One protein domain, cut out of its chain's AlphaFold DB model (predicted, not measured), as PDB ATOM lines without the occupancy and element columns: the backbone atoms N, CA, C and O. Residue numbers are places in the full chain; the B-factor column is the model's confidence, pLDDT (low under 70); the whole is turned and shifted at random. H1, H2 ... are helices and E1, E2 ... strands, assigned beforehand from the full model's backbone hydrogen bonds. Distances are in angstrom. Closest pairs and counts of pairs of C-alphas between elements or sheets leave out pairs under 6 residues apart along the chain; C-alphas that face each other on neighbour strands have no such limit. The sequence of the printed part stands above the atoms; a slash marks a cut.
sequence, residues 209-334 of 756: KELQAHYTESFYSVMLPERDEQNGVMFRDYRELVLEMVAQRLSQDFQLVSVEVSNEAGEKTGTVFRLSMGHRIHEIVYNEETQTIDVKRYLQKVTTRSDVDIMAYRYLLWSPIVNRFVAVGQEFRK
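Overview. This is residues 209 to 334 of the 756 residues of an uncharacterized protein of Hyaloperonospora arabidopsidis (strain Emoy2) (UniProt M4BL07). A twisted sheet of five strands has the helix H2 packed along one face, and a long separate hairpin, E6 and E7, reaches away from it as an arm. The short helix H1 stands at the sheet's end near the start of E1 and the end of E5, and the small helix H3 lies on the path from E5 to the arm. The printed part has 126 residues, with three named helices and seven named strands in the order H1 E1 H2 E2 E3 E4 E5 H3 E6 E7; the large sheet has the order E1 E5 E4 E3 E2, all antiparallel, and the class is mixed, helices and strands. The whole is extended, with a radius of gyration of the C-alphas of 21.8 A, and flat, spanning 70 by 46 by 20 A.

Along the chain. Look first at the large sheet: E1 is residues 215 to 222, 22.6 A long; E5 is 292 to 300, 25.9 A; E4 is 280 to 287, 22.7 A; E3 is 271 to 276, 16.7 A; E2 is 255 to 261, 17.9 A. H2, residues 238 to 250, runs 18.4 A from C-alpha 238 at (20.336, -15.886, 108.879). H1, residues 209 to 214, spans 8.5 A from C-alpha 209 at (7.528, 10.095, 97.072), and H3, residues 305 to 308, spans 5.8 A. E6, residues 310 to 319, covers 25.8 A and bends by 51 degrees at residue 316; E7, residues 324 to 333, covers 28.4 A and ends at C-alpha 333 at (4.963, 12.734, 125.550).

Arrangement. E2 E3 E4 E5 form a meander, each strand the antiparallel neighbour of the one before; N 257 and O 274 are 2.8 A apart between E2 and E3, N 275 and O 282 2.8 A between E3 and E4, and N 294 and O 285 2.8 A between E4 and E5. The edge strand E1 is antiparallel to E5, with N 218 and O 297 2.9 A apart. H2 is on the sheet at a height of 8.9 A, in two layers, a helix on one face of a sheet; it runs along E4 at 4 degrees on the local plane, and its closest C-alpha pair with E4 is Val 242 and Tyr 286, 7.5 A. H1 is on the opposite face and stands up from the sheet at 56 degrees; the C-alphas of His 214 and Gln 300 are its closest to E5, 5.9 A. The hairpin E6 and E7 is antiparallel, with N 313 and O 330 2.8 A apart, and E6 is apart from E5. In H1 and H2 every O i to N i+4 pair is within hydrogen-bond range; H3 is too short for one.

Size, cuts and confidence. The C-alphas of Gly 266 and Asn 323 are the two farthest apart, 73.8 A. The printed part has no cut, and the link E1 to H2, residues 223 to 237, is long. Mean pLDDT of the printed part is 80.8; residues 227 to 234, 261 to 270 and 303 to 309 are under 70.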
ATOM      1  N   LYS A 209       7.450   8.623  97.092       85.88
ATOM      2  CA  LYS A 209       7.528  10.095  97.072       85.88
ATOM      3  C   LYS A 209       7.245  10.721  98.447       85.88
ATOM      4  O   LYS A 209       7.875  11.710  98.812       85.88
ATOM      5  N   GLU A 210       6.323  10.142  99.216       83.56
ATOM      6  CA  GLU A 210       5.977  10.584 100.573       83.56
ATOM      7  C   GLU A 210       7.093  10.241 101.566       83.56
ATOM      8  O   GLU A 210       7.391  11.054 102.439       83.56
ATOM      9  N   LEU A 211       7.755   9.087 101.404       86.25
ATOM     10  CA  LEU A 211       8.943   8.717 102.185       86.25
ATOM     11  C   LEU A 211      10.069   9.740 101.975       86.25
ATOM     12  O   LEU A 211      10.550  10.331 102.941       86.25
ATOM     13  N   GLN A 212      10.426  10.028 100.720       85.94
ATOM     14  CA  GLN A 212      11.460  11.018 100.384       85.94
ATOM     15  C   GLN A 212      11.125  12.419 100.929       85.94
ATOM     16  O   GLN A 212      11.980  13.081 101.524       85.94
ATOM     17  N   ALA A 213       9.871  12.863 100.784       85.56
ATOM     18  CA  ALA A 213       9.423  14.160 101.287       85.56
ATOM     19  C   ALA A 213       9.421  14.228 102.825       85.56
ATOM     20  O   ALA A 213      10.069  15.102 103.406       85.56
ATOM     21  N   HIS A 214       8.744  13.291 103.496       84.38
ATOM     22  CA  HIS A 214       8.355  13.407 104.907       84.38
ATOM     23  C   HIS A 214       9.156  12.545 105.887       84.38
ATOM     24  O   HIS A 214       8.925  12.665 107.087       84.38
ATOM     25  N   TYR A 215      10.110  11.728 105.438       88.88
ATOM     26  CA  TYR A 215      10.944  10.903 106.320       88.88
ATOM     27  C   TYR A 215      12.443  11.165 106.091       88.88
ATOM     28  O   TYR A 215      12.857  11.592 105.011       88.88
ATOM     29  N   THR A 216      13.262  10.966 107.124       90.38
ATOM     30  CA  THR A 216      14.720  10.827 107.024       90.38
ATOM     31  C   THR A 216      15.078   9.352 106.899       90.38
ATOM     32  O   THR A 216      14.499   8.503 107.576       90.38
ATOM     33  N   GLU A 217      16.024   9.050 106.016       92.94
ATOM     34  CA  GLU A 217      16.476   7.693 105.717       92.94
ATOM     35  C   GLU A 217      17.808   7.406 106.428       92.94
ATOM     36  O   GLU A 217      18.690   8.262 106.477       92.94
ATOM     37  N   SER A 218      17.959   6.206 106.988       93.00
ATOM     38  CA  SER A 218      19.230   5.684 107.506       93.00
ATOM     39  C   SER A 218      19.306   4.176 107.275       93.00
ATOM     40  O   SER A 218      18.275   3.505 107.267       93.00
ATOM     41  N   PHE A 219      20.508   3.636 107.100       94.38
ATOM     42  CA  PHE A 219      20.727   2.213 106.847       94.38
ATOM     43  C   PHE A 219      21.921   1.685 107.646       94.38
ATOM     44  O   PHE A 219      22.812   2.451 108.021       94.38
ATOM     45  N   TYR A 220      21.925   0.383 107.916       94.94
ATOM     46  CA  TYR A 220      23.081  -0.368 108.405       94.94
ATOM     47  C   TYR A 220      22.936  -1.842 108.020       94.94
ATOM     48  O   TYR A 220      21.821  -2.336 107.853       94.94
ATOM     49  N   SER A 221      24.064  -2.534 107.910       93.19
ATOM     50  CA  SER A 221      24.128  -3.965 107.607       93.19
ATOM     51  C   SER A 221      24.604  -4.740 108.830       93.19
ATOM     52  O   SER A 221      25.422  -4.242 109.607       93.19
ATOM     53  N   VAL A 222      24.102  -5.960 108.997       91.38
ATOM     54  CA  VAL A 222      24.462  -6.872 110.088       91.38
ATOM     55  C   VAL A 222      24.816  -8.237 109.498       91.38
ATOM     56  O   VAL A 222      24.165  -8.700 108.565       91.38
ATOM     57  N   MET A 223      25.856  -8.876 110.025       88.00
ATOM     58  CA  MET A 223      26.301 -10.222 109.641       88.00
ATOM     59  C   MET A 223      26.170 -11.168 110.840       88.00
ATOM     60  O   MET A 223      25.954 -10.714 111.964       88.00
ATOM     61  N   LEU A 224      26.307 -12.478 110.628       84.12
ATOM     62  CA  LEU A 224      26.554 -13.393 111.741       84.12
ATOM     63  C   LEU A 224      28.042 -13.337 112.130       84.12
ATOM     64  O   LEU A 224      28.892 -13.281 111.238       84.12
ATOM     65  N   PRO A 225      28.381 -13.370 113.433       79.56
ATOM     66  CA  PRO A 225      29.766 -13.533 113.859       79.56
ATOM     67  C   PRO A 225      30.335 -14.875 113.378       79.56
ATOM     68  O   PRO A 225      29.605 -15.852 113.175       79.56
ATOM     69  N   GLU A 226      31.660 -14.937 113.235       70.94
ATOM     70  CA  GLU A 226      32.356 -16.215 113.075       70.94
ATOM     71  C   GLU A 226      32.142 -17.101 114.319       70.94
ATOM     72  O   GLU A 226      31.723 -16.636 115.380       70.94
ATOM     73  N   ARG A 227      32.343 -18.417 114.176       61.94
ATOM     74  CA  ARG A 227      31.878 -19.408 115.163       61.94
ATOM     75  C   ARG A 227      32.778 -19.523 116.399       61.94
ATOM     76  O   ARG A 227      33.342 -20.584 116.663       61.94
ATOM     77  N   ASP A 228      32.809 -18.474 117.208       56.59
ATOM     78  CA  ASP A 228      33.432 -18.486 118.530       56.59
ATOM     79  C   ASP A 228      32.552 -19.223 119.548       56.59
ATOM     80  O   ASP A 228      31.558 -18.696 120.052       56.59
ATOM     81  N   GLU A 229      32.947 -20.448 119.915       53.25
ATOM     82  CA  GLU A 229      32.257 -21.307 120.900       53.25
ATOM     83  C   GLU A 229      32.094 -20.668 122.302       53.25
ATOM     84  O   GLU A 229      31.435 -21.231 123.175       53.25
ATOM     85  N   GLN A 230      32.689 -19.494 122.521       51.94
ATOM     86  CA  GLN A 230      32.830 -18.813 123.807       51.94
ATOM     87  C   GLN A 230      31.718 -17.780 124.079       51.94
ATOM     88  O   GLN A 230      31.367 -17.583 125.241       51.94
ATOM     89  N   ASN A 231      31.090 -17.188 123.049       54.72
ATOM     90  CA  ASN A 231      30.094 -16.108 123.225       54.72
ATOM     91  C   ASN A 231      28.647 -16.610 123.443       54.72
ATOM     92  O   ASN A 231      27.717 -15.822 123.632       54.72
ATOM     93  N   GLY A 232      28.415 -17.927 123.399       56.50
ATOM     94  CA  GLY A 232      27.140 -18.568 123.768       56.50
ATOM     95  C   GLY A 232      25.921 -18.275 122.873       56.50
ATOM     96  O   GLY A 232      24.869 -18.881 123.071       56.50
ATOM     97  N   VAL A 233      26.049 -17.389 121.881       57.03
ATOM     98  CA  VAL A 233      25.026 -17.052 120.881       57.03
ATOM     99  C   VAL A 233      25.523 -17.472 119.505       57.03
ATOM    100  O   VAL A 233      26.533 -16.991 119.012       57.03
ATOM    101  N   MET A 234      24.795 -18.409 118.902       61.59
ATOM    102  CA  MET A 234      25.113 -19.067 117.634       61.59
ATOM    103  C   MET A 234      23.825 -19.180 116.819       61.59
ATOM    104  O   MET A 234      23.126 -20.194 116.889       61.59
ATOM    105  N   PHE A 235      23.426 -18.111 116.125       72.31
ATOM    106  CA  PHE A 235      22.302 -18.203 115.188       72.31
ATOM    107  C   PHE A 235      22.784 -19.057 114.015       72.31
ATOM    108  O   PHE A 235      23.818 -18.770 113.416       72.31
ATOM    109  N   ARG A 236      22.107 -20.181 113.754       71.25
ATOM    110  CA  ARG A 236      22.619 -21.199 112.817       71.25
ATOM    111  C   ARG A 236      22.316 -20.874 111.359       71.25
ATOM    112  O   ARG A 236      22.943 -21.450 110.473       71.25
ATOM    113  N   ASP A 237      21.353 -19.987 111.155       78.69
ATOM    114  CA  ASP A 237      20.774 -19.576 109.887       78.69
ATOM    115  C   ASP A 237      20.401 -18.088 110.004       78.69
ATOM    116  O   ASP A 237      19.782 -17.670 110.990       78.69
ATOM    117  N   TYR A 238      20.749 -17.287 108.992       85.06
ATOM    118  CA  TYR A 238      20.336 -15.886 108.879       85.06
ATOM    119  C   TYR A 238      18.814 -15.724 108.964       85.06
ATOM    120  O   TYR A 238      18.322 -14.738 109.509       85.06
ATOM    121  N   ARG A 239      18.046 -16.718 108.506       84.25
ATOM    122  CA  ARG A 239      16.583 -16.732 108.596       84.25
ATOM    123  C   ARG A 239      16.068 -16.789 110.036       84.25
ATOM    124  O   ARG A 239      15.038 -16.180 110.318       84.25
ATOM    125  N   GLU A 240      16.746 -17.492 110.948       84.88
ATOM    126  CA  GLU A 240      16.378 -17.489 112.375       84.88
ATOM    127  C   GLU A 240      16.637 -16.105 112.994       84.88
ATOM    128  O   GLU A 240      15.782 -15.584 113.708       84.88
ATOM    129  N   LEU A 241      17.766 -15.477 112.646       87.75
ATOM    130  CA  LEU A 241      18.120 -14.128 113.092       87.75
ATOM    131  C   LEU A 241      17.150 -13.056 112.562       87.75
ATOM    132  O   LEU A 241      16.658 -12.245 113.345       87.75
ATOM    133  N   VAL A 242      16.809 -13.066 111.267       91.25
ATOM    134  CA  VAL A 242      15.836 -12.116 110.689       91.25
ATOM    135  C   VAL A 242      14.472 -12.247 111.364       91.25
ATOM    136  O   VAL A 242      13.849 -11.234 111.680       91.25
ATOM    137  N   LEU A 243      14.006 -13.472 111.633       89.75
ATOM    138  CA  LEU A 243      12.736 -13.687 112.331       89.75
ATOM    139  C   LEU A 243      12.763 -13.141 113.769       89.75
ATOM    140  O   LEU A 243      11.768 -12.560 114.202       89.75
ATOM    141  N   GLU A 244      13.892 -13.239 114.478       90.06
ATOM    142  CA  GLU A 244      14.053 -12.621 115.799       90.06
ATOM    143  C   GLU A 244      14.131 -11.086 115.710       90.06
ATOM    144  O   GLU A 244      13.447 -10.389 116.458       90.06
ATOM    145  N   MET A 245      14.870 -10.527 114.744       92.50
ATOM    146  CA  MET A 245      14.914  -9.077 114.489       92.50
ATOM    147  C   MET A 245      13.518  -8.508 114.180       92.50
ATOM    148  O   MET A 245      13.179  -7.413 114.645       92.50
ATOM    149  N   VAL A 246      12.691  -9.251 113.436       93.25
ATOM    150  CA  VAL A 246      11.272  -8.946 113.188       93.25
ATOM    151  C   VAL A 246      10.465  -9.039 114.488       93.25
ATOM    152  O   VAL A 246       9.745  -8.095 114.821       93.25
ATOM    153  N   ALA A 247      10.613 -10.114 115.268       91.81
ATOM    154  CA  ALA A 247       9.911 -10.293 116.543       91.81
ATOM    155  C   ALA A 247      10.224  -9.177 117.557       91.81
ATOM    156  O   ALA A 247       9.310  -8.665 118.205       91.81
ATOM    157  N   GLN A 248      11.478  -8.719 117.632       92.19
ATOM    158  CA  GLN A 248      11.899  -7.617 118.507       92.19
ATOM    159  C   GLN A 248      11.488  -6.222 118.003       92.19
ATOM    160  O   GLN A 248      11.601  -5.234 118.728       92.19
ATOM    161  N   ARG A 249      10.964  -6.122 116.776       92.69
ATOM    162  CA  ARG A 249      10.258  -4.925 116.288       92.69
ATOM    163  C   ARG A 249       8.769  -5.007 116.624       92.69
ATOM    164  O   ARG A 249       8.218  -4.029 117.124       92.69
ATOM    165  N   LEU A 250       8.142  -6.176 116.458       91.50
ATOM    166  CA  LEU A 250       6.759  -6.425 116.897       91.50
ATOM    167  C   LEU A 250       6.587  -6.260 118.423       91.50
ATOM    168  O   LEU A 250       5.552  -5.773 118.870       91.50
ATOM    169  N   SER A 251       7.605  -6.597 119.229       88.56
ATOM    170  CA  SER A 251       7.614  -6.368 120.688       88.56
ATOM    171  C   SER A 251       7.703  -4.884 121.084       88.56
ATOM    172  O   SER A 251       7.451  -4.542 122.237       88.56
ATOM    173  N   GLN A 252       8.030  -4.008 120.129       88.19
ATOM    174  CA  GLN A 252       8.087  -2.551 120.258       88.19
ATOM    175  C   GLN A 252       7.032  -1.889 119.360       88.19
ATOM    176  O   GLN A 252       7.340  -0.958 118.624       88.19
ATOM    177  N   ASP A 253       5.798  -2.392 119.376       88.06
ATOM    178  CA  ASP A 253       4.624  -1.819 118.698       88.06
ATOM    179  C   ASP A 253       4.703  -1.659 117.163       88.06
ATOM    180  O   ASP A 253       3.798  -1.055 116.576       88.06
ATOM    181  N   PHE A 254       5.726  -2.173 116.468       90.69
ATOM    182  CA  PHE A 254       5.678  -2.239 115.002       90.69
ATOM    183  C   PHE A 254       4.638  -3.267 114.548       90.69
ATOM    184  O   PHE A 254       4.361  -4.253 115.226       90.69
ATOM    185  N   GLN A 255       4.091  -3.051 113.356       91.50
ATOM    186  CA  GLN A 255       3.157  -3.955 112.694       91.50
ATOM    187  C   GLN A 255       3.738  -4.368 111.344       91.50
ATOM    188  O   GLN A 255       4.341  -3.549 110.648       91.50
ATOM    189  N   LEU A 256       3.566  -5.633 110.973       91.94
ATOM    190  CA  LEU A 256       4.018  -6.182 109.699       91.94
ATOM    191  C   LEU A 256       3.154  -5.631 108.554       91.94
ATOM    192  O   LEU A 256       1.928  -5.704 108.620       91.94
ATOM    193  N   VAL A 257       3.780  -5.068 107.522       89.62
ATOM    194  CA  VAL A 257       3.084  -4.435 106.388       89.62
ATOM    195  C   VAL A 257       3.093  -5.343 105.165       89.62
ATOM    196  O   VAL A 257       2.038  -5.698 104.646       89.62
ATOM    197  N   SER A 258       4.275  -5.788 104.744       86.50
ATOM    198  CA  SER A 258       4.412  -6.838 103.737       86.50
ATOM    199  C   SER A 258       5.601  -7.748 104.034       86.50
ATOM    200  O   SER A 258       6.568  -7.359 104.695       86.50
ATOM    201  N   VAL A 259       5.492  -8.988 103.555       85.44
ATOM    202  CA  VAL A 259       6.609  -9.926 103.413       85.44
ATOM    203  C   VAL A 259       6.692 -10.241 101.930       85.44
ATOM    204  O   VAL A 259       5.923 -11.053 101.416       85.44
ATOM    205  N   GLU A 260       7.574  -9.539 101.234       81.12
ATOM    206  CA  GLU A 260       7.827  -9.766  99.815       81.12
ATOM    207  C   GLU A 260       8.964 -10.772  99.671       81.12
ATOM    208  O   GLU A 260      10.074 -10.556 100.149       81.12
ATOM    209  N   VAL A 261       8.672 -11.898  99.024       69.62
ATOM    210  CA  VAL A 261       9.695 -12.824  98.536       69.62
ATOM    211  C   VAL A 261       9.983 -12.410  97.101       69.62
ATOM    212  O   VAL A 261       9.086 -12.497  96.258       69.62
ATOM    213  N   SER A 262      11.202 -11.944  96.834       59.34
ATOM    214  CA  SER A 262      11.619 -11.502  95.504       59.34
ATOM    215  C   SER A 262      11.552 -12.668  94.519       59.34
ATOM    216  O   SER A 262      12.377 -13.575  94.548       59.34
ATOM    217  N   ASN A 263      10.528 -12.641  93.665       51.19
ATOM    218  CA  ASN A 263      10.255 -13.607  92.597       51.19
ATOM    219  C   ASN A 263      10.083 -12.876  91.249       51.19
ATOM    220  O   ASN A 263       9.275 -13.271  90.406       51.19
ATOM    221  N   GLU A 264      10.822 -11.785  91.051       48.16
ATOM    222  CA  GLU A 264      10.956 -11.154  89.737       48.16
ATOM    223  C   GLU A 264      11.999 -11.914  88.900       48.16
ATOM    224  O   GLU A 264      12.929 -12.525  89.426       48.16
ATOM    225  N   ALA A 265      11.786 -11.978  87.587       52.91
ATOM    226  CA  ALA A 265      12.338 -13.046  86.754       52.91
ATOM    227  C   ALA A 265      13.830 -12.871  86.398       52.91
ATOM    228  O   ALA A 265      14.162 -12.513  85.269       52.91
ATOM    229  N   GLY A 266      14.728 -13.200  87.332       48.88
ATOM    230  CA  GLY A 266      16.157 -13.399  87.051       48.88
ATOM    231  C   GLY A 266      17.114 -13.085  88.202       48.88
ATOM    232  O   GLY A 266      18.228 -13.607  88.207       48.88
ATOM    233  N   GLU A 267      16.693 -12.279  89.178       50.34
ATOM    234  CA  GLU A 267      17.526 -11.867  90.317       50.34
ATOM    235  C   GLU A 267      17.059 -12.501  91.639       50.34
ATOM    236  O   GLU A 267      16.012 -13.147  91.704       50.34
ATOM    237  N   LYS A 268      17.932 -12.472  92.653       50.19
ATOM    238  CA  LYS A 268      18.029 -13.568  93.633       50.19
ATOM    239  C   LYS A 268      17.039 -13.477  94.804       50.19
ATOM    240  O   LYS A 268      16.395 -12.459  95.046       50.19
ATOM    241  N   THR A 269      16.940 -14.589  95.537       54.66
ATOM    242  CA  THR A 269      15.911 -14.981  96.521       54.66
ATOM    243  C   THR A 269      15.887 -14.197  97.846       54.66
ATOM    244  O   THR A 269      15.673 -14.757  98.923       54.66
ATOM    245  N   GLY A 270      16.044 -12.873  97.788       65.38
ATOM    246  CA  GLY A 270      15.858 -11.996  98.941       65.38
ATOM    247  C   GLY A 270      14.428 -12.056  99.492       65.38
ATOM    248  O   GLY A 270      13.448 -12.043  98.745       65.38
ATOM    249  N   THR A 271      14.295 -12.101 100.819       82.00
ATOM    250  CA  THR A 271      13.011 -11.867 101.502       82.00
ATOM    251  C   THR A 271      13.055 -10.509 102.191       82.00
ATOM    252  O   THR A 271      13.943 -10.252 103.006       82.00
ATOM    253  N   VAL A 272      12.090  -9.653 101.861       89.06
ATOM    254  CA  VAL A 272      11.944  -8.283 102.357       89.06
ATOM    255  C   VAL A 272      10.809  -8.234 103.376       89.06
ATOM    256  O   VAL A 272       9.644  -8.442 103.037       89.06
ATOM    257  N   PHE A 273      11.136  -7.923 104.628       92.81
ATOM    258  CA  PHE A 273      10.162  -7.699 105.696       92.81
ATOM    259  C   PHE A 273       9.967  -6.196 105.908       92.81
ATOM    260  O   PHE A 273      10.873  -5.522 106.402       92.81
ATOM    261  N   ARG A 274       8.783  -5.664 105.580       92.50
ATOM    262  CA  ARG A 274       8.419  -4.267 105.875       92.50
ATOM    263  C   ARG A 274       7.600  -4.178 107.153       92.50
ATOM    264  O   ARG A 274       6.577  -4.847 107.285       92.50
ATOM    265  N   LEU A 275       8.014  -3.316 108.077       93.56
ATOM    266  CA  LEU A 275       7.355  -3.082 109.361       93.56
ATOM    267  C   LEU A 275       7.108  -1.591 109.600       93.56
ATOM    268  O   LEU A 275       7.985  -0.766 109.358       93.56
ATOM    269  N   SER A 276       5.942  -1.244 110.148       90.25
ATOM    270  CA  SER A 276       5.537   0.142 110.402       90.25
ATOM    271  C   SER A 276       5.024   0.367 111.826       90.25
ATOM    272  O   SER A 276       4.172  -0.358 112.334       90.25
ATOM    273  N   MET A 277       5.523   1.434 112.445       86.06
ATOM    274  CA  MET A 277       4.991   2.096 113.641       86.06
ATOM    275  C   MET A 277       4.364   3.464 113.259       86.06
ATOM    276  O   MET A 277       4.174   4.354 114.093       86.06
ATOM    277  N   GLY A 278       4.082   3.669 111.967       82.88
ATOM    278  CA  GLY A 278       3.572   4.904 111.367       82.88
ATOM    279  C   GLY A 278       4.639   5.990 111.225       82.88
ATOM    280  O   GLY A 278       5.090   6.292 110.121       82.88
ATOM    281  N   HIS A 279       5.085   6.544 112.353       82.00
ATOM    282  CA  HIS A 279       6.145   7.564 112.401       82.00
ATOM    283  C   HIS A 279       7.569   6.984 112.275       82.00
ATOM    284  O   HIS A 279       8.539   7.726 112.131       82.00
ATOM    285  N   ARG A 280       7.700   5.653 112.331       88.44
ATOM    286  CA  ARG A 280       8.924   4.887 112.060       88.44
ATOM    287  C   ARG A 280       8.566   3.715 111.156       88.44
ATOM    288  O   ARG A 280       7.555   3.057 111.401       88.44
ATOM    289  N   ILE A 281       9.376   3.451 110.140       91.69
ATOM    290  CA  ILE A 281       9.199   2.334 109.203       91.69
ATOM    291  C   ILE A 281      10.556   1.663 109.017       91.69
ATOM    292  O   ILE A 281      11.550   2.350 108.794       91.69
ATOM    293  N   HIS A 282      10.606   0.338 109.123       94.31
ATOM    294  CA  HIS A 282      11.807  -0.460 108.898       94.31
ATOM    295  C   HIS A 282      11.575  -1.449 107.755       94.31
ATOM    296  O   HIS A 282      10.545  -2.120 107.718       94.31
ATOM    297  N   GLU A 283      12.550  -1.573 106.865       94.00
ATOM    298  CA  GLU A 283      12.644  -2.651 105.882       94.00
ATOM    299  C   GLU A 283      13.868  -3.492 106.254       94.00
ATOM    300  O   GLU A 283      14.950  -2.944 106.468       94.00
ATOM    301  N   ILE A 284      13.694  -4.805 106.388       94.75
ATOM    302  CA  ILE A 284      14.785  -5.755 106.629       94.75
ATOM    303  C   ILE A 284      14.893  -6.639 105.394       94.75
ATOM    304  O   ILE A 284      13.916  -7.293 105.023       94.75
ATOM    305  N   VAL A 285      16.072  -6.664 104.780       91.94
ATOM    306  CA  VAL A 285      16.382  -7.485 103.608       91.94
ATOM    307  C   VAL A 285      17.485  -8.462 103.991       91.94
ATOM    308  O   VAL A 285      18.517  -8.049 104.505       91.94
ATOM    309  N   TYR A 286      17.285  -9.754 103.740       89.56
ATOM    310  CA  TYR A 286      18.386 -10.720 103.755       89.56
ATOM    311  C   TYR A 286      18.946 -10.875 102.342       89.56
ATOM    312  O   TYR A 286      18.196 -11.203 101.417       89.56
ATOM    313  N   ASN A 287      20.250 -10.648 102.193       86.94
ATOM    314  CA  ASN A 287      20.988 -10.868 100.960       86.94
ATOM    315  C   ASN A 287      21.814 -12.158 101.075       86.94
ATOM    316  O   ASN A 287      22.795 -12.245 101.816       86.94
ATOM    317  N   GLU A 288      21.399 -13.166 100.312       83.00
ATOM    318  CA  GLU A 288      22.010 -14.495 100.280       83.00
ATOM    319  C   GLU A 288      23.422 -14.486  99.658       83.00
ATOM    320  O   GLU A 288      24.232 -15.353  99.979       83.00
ATOM    321  N   GLU A 289      23.758 -13.495  98.826       83.44
ATOM    322  CA  GLU A 289      25.060 -13.408  98.143       83.44
ATOM    323  C   GLU A 289      26.172 -12.902  99.060       83.44
ATOM    324  O   GLU A 289      27.246 -13.492  99.144       83.44
ATOM    325  N   THR A 290      25.899 -11.800  99.755       83.50
ATOM    326  CA  THR A 290      26.826 -11.148 100.688       83.50
ATOM    327  C   THR A 290      26.775 -11.758 102.083       83.50
ATOM    328  O   THR A 290      27.626 -11.432 102.905       83.50
ATOM    329  N   GLN A 291      25.785 -12.617 102.362       86.25
ATOM    330  CA  GLN A 291      25.467 -13.108 103.706       86.25
ATOM    331  C   GLN A 291      25.240 -11.938 104.694       86.25
ATOM    332  O   GLN A 291      25.653 -11.987 105.850       86.25
ATOM    333  N   THR A 292      24.585 -10.863 104.233       89.31
ATOM    334  CA  THR A 292      24.239  -9.687 105.052       89.31
ATOM    335  C   THR A 292      22.735  -9.583 105.283       89.31
ATOM    336  O   THR A 292      21.915  -9.967 104.448       89.31
ATOM    337  N   ILE A 293      22.365  -9.027 106.434       92.38
ATOM    338  CA  ILE A 293      21.025  -8.513 106.707       92.38
ATOM    339  C   ILE A 293      21.107  -6.991 106.660       92.38
ATOM    340  O   ILE A 293      21.688  -6.363 107.547       92.38
ATOM    341  N   ASP A 294      20.512  -6.401 105.635       93.69
ATOM    342  CA  ASP A 294      20.495  -4.961 105.422       93.69
ATOM    343  C   ASP A 294      19.210  -4.378 106.023       93.69
ATOM    344  O   ASP A 294      18.090  -4.744 105.648       93.69
ATOM    345  N   VAL A 295      19.366  -3.478 106.997       95.19
ATOM    346  CA  VAL A 295      18.260  -2.818 107.696       95.19
ATOM    347  C   VAL A 295      18.169  -1.371 107.244       95.19
ATOM    348  O   VAL A 295      19.017  -0.535 107.566       95.19
ATOM    349  N   LYS A 296      17.080  -1.051 106.550       94.31
ATOM    350  CA  LYS A 296      16.736   0.304 106.131       94.31
ATOM    351  C   LYS A 296      15.680   0.887 107.069       94.31
ATOM    352  O   LYS A 296      14.697   0.227 107.401       94.31
ATOM    353  N   ARG A 297      15.873   2.126 107.522       93.81
ATOM    354  CA  ARG A 297      14.986   2.813 108.473       93.81
ATOM    355  C   ARG A 297      14.564   4.181 107.955       93.81
ATOM    356  O   ARG A 297      15.414   5.007 107.627       93.81
ATOM    357  N   TYR A 298      13.265   4.444 108.005       91.44
ATOM    358  CA  TYR A 298      12.667   5.755 107.775       91.44
ATOM    359  C   TYR A 298      12.096   6.294 109.092       91.44
ATOM    360  O   TYR A 298      11.255   5.643 109.720       91.44
ATOM    361  N   LEU A 299      12.514   7.492 109.500       88.88
ATOM    362  CA  LEU A 299      11.970   8.223 110.649       88.88
ATOM    363  C   LEU A 299      11.211   9.453 110.147       88.88
ATOM    364  O   LEU A 299      11.731  10.206 109.329       88.88
ATOM    365  N   GLN A 300       9.981   9.671 110.606       84.81
ATOM    366  CA  GLN A 300       9.176  10.803 110.150       84.81
ATOM    367  C   GLN A 300       9.814  12.134 110.583       84.81
ATOM    368  O   GLN A 300      10.100  12.349 111.762       84.81
ATOM    369  N   LYS A 301      10.016  13.043 109.623       83.25
ATOM    370  CA  LYS A 301      10.482  14.413 109.858       83.25
ATOM    371  C   LYS A 301       9.443  15.150 110.703       83.25
ATOM    372  O   LYS A 301       8.271  15.200 110.337       83.25
ATOM    373  N   VAL A 302       9.890  15.757 111.800       71.56
ATOM    374  CA  VAL A 302       9.083  16.665 112.626       71.56
ATOM    375  C   VAL A 302       8.719  17.890 111.784       71.56
ATOM    376  O   VAL A 302       9.574  18.731 111.510       71.56
ATOM    377  N   THR A 303       7.466  17.971 111.340       58.41
ATOM    378  CA  THR A 303       6.959  19.070 110.498       58.41
ATOM    379  C   THR A 303       6.190  20.128 111.283       58.41
ATOM    380  O   THR A 303       6.010  21.233 110.773       58.41
ATOM    381  N   THR A 304       5.758  19.842 112.517       54.72
ATOM    382  CA  THR A 304       5.032  20.804 113.363       54.72
ATOM    383  C   THR A 304       5.585  20.865 114.787       54.72
ATOM    384  O   THR A 304       6.137  19.893 115.301       54.72
ATOM    385  N   ARG A 305       5.418  22.009 115.471       50.41
ATOM    386  CA  ARG A 305       5.807  22.145 116.891       50.41
ATOM    387  C   ARG A 305       5.035  21.184 117.813       50.41
ATOM    388  O   ARG A 305       5.604  20.738 118.802       50.41
ATOM    389  N   SER A 306       3.803  20.817 117.456       52.41
ATOM    390  CA  SER A 306       2.949  19.866 118.187       52.41
ATOM    391  C   SER A 306       3.293  18.384 117.951       52.41
ATOM    392  O   SER A 306       2.683  17.473 118.515       52.41
ATOM    393  N   ASP A 307       4.321  18.078 117.158       52.19
ATOM    394  CA  ASP A 307       4.946  16.750 117.189       52.19
ATOM    395  C   ASP A 307       5.875  16.557 118.401       52.19
ATOM    396  O   ASP A 307       6.256  15.427 118.703       52.19
ATOM    397  N   VAL A 308       6.167  17.640 119.134       56.56
ATOM    398  CA  VAL A 308       6.970  17.667 120.367       56.56
ATOM    399  C   VAL A 308       6.086  17.833 121.619       56.56
ATOM    400  O   VAL A 308       6.598  18.163 122.682       56.56
ATOM    401  N   ASP A 309       4.765  17.622 121.523       64.69
ATOM    402  CA  ASP A 309       3.824  17.858 122.631       64.69
ATOM    403  C   ASP A 309       4.201  17.071 123.905       64.69
ATOM    404  O   ASP A 309       4.019  15.849 123.999       64.69
ATOM    405  N   ILE A 310       4.715  17.811 124.897       73.88
ATOM    406  CA  ILE A 310       4.883  17.391 126.290       73.88
ATOM    407  C   ILE A 310       3.663  17.898 127.060       73.88
ATOM    408  O   ILE A 310       3.578  19.074 127.418       73.88
ATOM    409  N   MET A 311       2.710  17.011 127.326       80.56
ATOM    410  CA  MET A 311       1.558  17.310 128.167       80.56
ATOM    411  C   MET A 311       1.917  17.019 129.627       80.56
ATOM    412  O   MET A 311       1.818  15.883 130.092       80.56
ATOM    413  N   ALA A 312       2.343  18.052 130.354       82.44
ATOM    414  CA  ALA A 312       2.514  17.980 131.801       82.44
ATOM    415  C   ALA A 312       1.138  17.994 132.492       82.44
ATOM    416  O   ALA A 312       0.414  18.986 132.439       82.44
ATOM    417  N   TYR A 313       0.786  16.893 133.151       86.81
ATOM    418  CA  TYR A 313      -0.461  16.724 133.890       86.81
ATOM    419  C   TYR A 313      -0.180  16.689 135.395       86.81
ATOM    420  O   TYR A 313       0.727  15.992 135.846       86.81
ATOM    421  N   ARG A 314      -0.956  17.440 136.183       86.75
ATOM    422  CA  ARG A 314      -0.880  17.459 137.652       86.75
ATOM    423  C   ARG A 314      -2.220  17.034 138.228       86.75
ATOM    424  O   ARG A 314      -3.256  17.505 137.768       86.75
ATOM    425  N   TYR A 315      -2.191  16.158 139.220       88.62
ATOM    426  CA  TYR A 315      -3.384  15.528 139.776       88.62
ATOM    427  C   TYR A 315      -3.196  15.185 141.252       88.62
ATOM    428  O   TYR A 315      -2.091  15.238 141.793       88.62
ATOM    429  N   LEU A 316      -4.307  14.855 141.904       90.12
ATOM    430  CA  LEU A 316      -4.345  14.414 143.289       90.12
ATOM    431  C   LEU A 316      -4.514  12.893 143.315       90.12
ATOM    432  O   LEU A 316      -5.567  12.378 142.947       90.12
ATOM    433  N   LEU A 317      -3.473  12.182 143.743       88.69
ATOM    434  CA  LEU A 317      -3.490  10.736 143.936       88.69
ATOM    435  C   LEU A 317      -3.844  10.431 145.395       88.69
ATOM    436  O   LEU A 317      -3.231  10.979 146.310       88.69
ATOM    437  N   TRP A 318      -4.833   9.570 145.627       88.62
ATOM    438  CA  TRP A 318      -5.108   9.062 146.969       88.62
ATOM    439  C   TRP A 318      -3.994   8.098 147.386       88.62
ATOM    440  O   TRP A 318      -3.789   7.081 146.726       88.62
ATOM    441  N   SER A 319      -3.289   8.405 148.474       86.25
ATOM    442  CA  SER A 319      -2.277   7.521 149.049       86.25
ATOM    443  C   SER A 319      -2.828   6.883 150.328       86.25
ATOM    444  O   SER A 319      -3.043   7.609 151.306       86.25
ATOM    445  N   PRO A 320      -3.054   5.549 150.354       83.94
ATOM    446  CA  PRO A 320      -3.562   4.852 151.537       83.94
ATOM    447  C   PRO A 320      -2.684   5.076 152.771       83.94
ATOM    448  O   PRO A 320      -3.203   5.382 153.838       83.94
ATOM    449  N   ILE A 321      -1.359   5.039 152.586       84.94
ATOM    450  CA  ILE A 321      -0.355   5.077 153.663       84.94
ATOM    451  C   ILE A 321      -0.430   6.353 154.511       84.94
ATOM    452  O   ILE A 321      -0.220   6.316 155.718       84.94
ATOM    453  N   VAL A 322      -0.761   7.489 153.890       85.06
ATOM    454  CA  VAL A 322      -0.957   8.779 154.581       85.06
ATOM    455  C   VAL A 322      -2.431   9.176 154.703       85.06
ATOM    456  O   VAL A 322      -2.717  10.296 155.125       85.06
ATOM    457  N   ASN A 323      -3.356   8.281 154.329       87.88
ATOM    458  CA  ASN A 323      -4.812   8.451 154.374       87.88
ATOM    459  C   ASN A 323      -5.291   9.809 153.809       87.88
ATOM    460  O   ASN A 323      -6.145  10.485 154.387       87.88
ATOM    461  N   ARG A 324      -4.664  10.265 152.713       90.50
ATOM    462  CA  ARG A 324      -4.923  11.580 152.102       90.50
ATOM    463  C   ARG A 324      -4.565  11.621 150.621       90.50
ATOM    464  O   ARG A 324      -3.788  10.810 150.118       90.50
ATOM    465  N   PHE A 325      -5.063  12.652 149.948       89.56
ATOM    466  CA  PHE A 325      -4.599  13.030 148.618       89.56
ATOM    467  C   PHE A 325      -3.203  13.669 148.661       89.56
ATOM    468  O   PHE A 325      -2.925  14.531 149.498       89.56
ATOM    469  N   VAL A 326      -2.346  13.270 147.724       84.44
ATOM    470  CA  VAL A 326      -1.003  13.810 147.482       84.44
ATOM    471  C   VAL A 326      -0.949  14.349 146.051       84.44
ATOM    472  O   VAL A 326      -1.517  13.753 145.138       84.44
ATOM    473  N   ALA A 327      -0.302  15.498 145.850       84.12
ATOM    474  CA  ALA A 327      -0.144  16.085 144.523       84.12
ATOM    475  C   ALA A 327       0.990  15.388 143.757       84.12
ATOM    476  O   ALA A 327       2.135  15.412 144.202       84.12
ATOM    477  N   VAL A 328       0.668  14.806 142.601       82.62
ATOM    478  CA  VAL A 328       1.609  14.106 141.715       82.62
ATOM    479  C   VAL A 328       1.620  14.791 140.346       82.62
ATOM    480  O   VAL A 328       0.601  15.316 139.883       82.62
ATOM    481  N   GLY A 329       2.787  14.819 139.702       80.56
ATOM    482  CA  GLY A 329       2.966  15.296 138.333       80.56
ATOM    483  C   GLY A 329       3.391  14.160 137.408       80.56
ATOM    484  O   GLY A 329       4.204  13.328 137.787       80.56
ATOM    485  N   GLN A 330       2.864  14.132 136.186       82.19
ATOM    486  CA  GLN A 330       3.319  13.234 135.128       82.19
ATOM    487  C   GLN A 330       3.503  14.033 133.840       82.19
ATOM    488  O   GLN A 330       2.578  14.697 133.374       82.19
ATOM    489  N   GLU A 331       4.680  13.938 133.225       80.62
ATOM    490  CA  GLU A 331       4.834  14.327 131.825       80.62
ATOM    491  C   GLU A 331       4.391  13.178 130.920       80.62
ATOM    492  O   GLU A 331       4.941  12.076 130.986       80.62
ATOM    493  N   PHE A 332       3.427  13.448 130.047       80.50
ATOM    494  CA  PHE A 332       3.101  12.595 128.909       80.50
ATOM    495  C   PHE A 332       3.743  13.175 127.651       80.50
ATOM    496  O   PHE A 332       3.744  14.389 127.452       80.50
ATOM    497  N   ARG A 333       4.288  12.318 126.787       76.56
ATOM    498  CA  ARG A 333       4.963  12.734 125.550       76.56
ATOM    499  C   ARG A 333       4.496  11.862 124.394       76.56
ATOM    500  O   ARG A 333       4.439  10.643 124.533       76.56
ATOM    501  N   LYS A 334       4.189  12.487 123.254       75.19
ATOM    502  CA  LYS A 334       3.710  11.817 122.027       75.19
ATOM    503  C   LYS A 334       4.644  10.694 121.557       75.19
ATOM    504  O   LYS A 334       4.176   9.641 121.133       75.19
TER     505      LYS A 334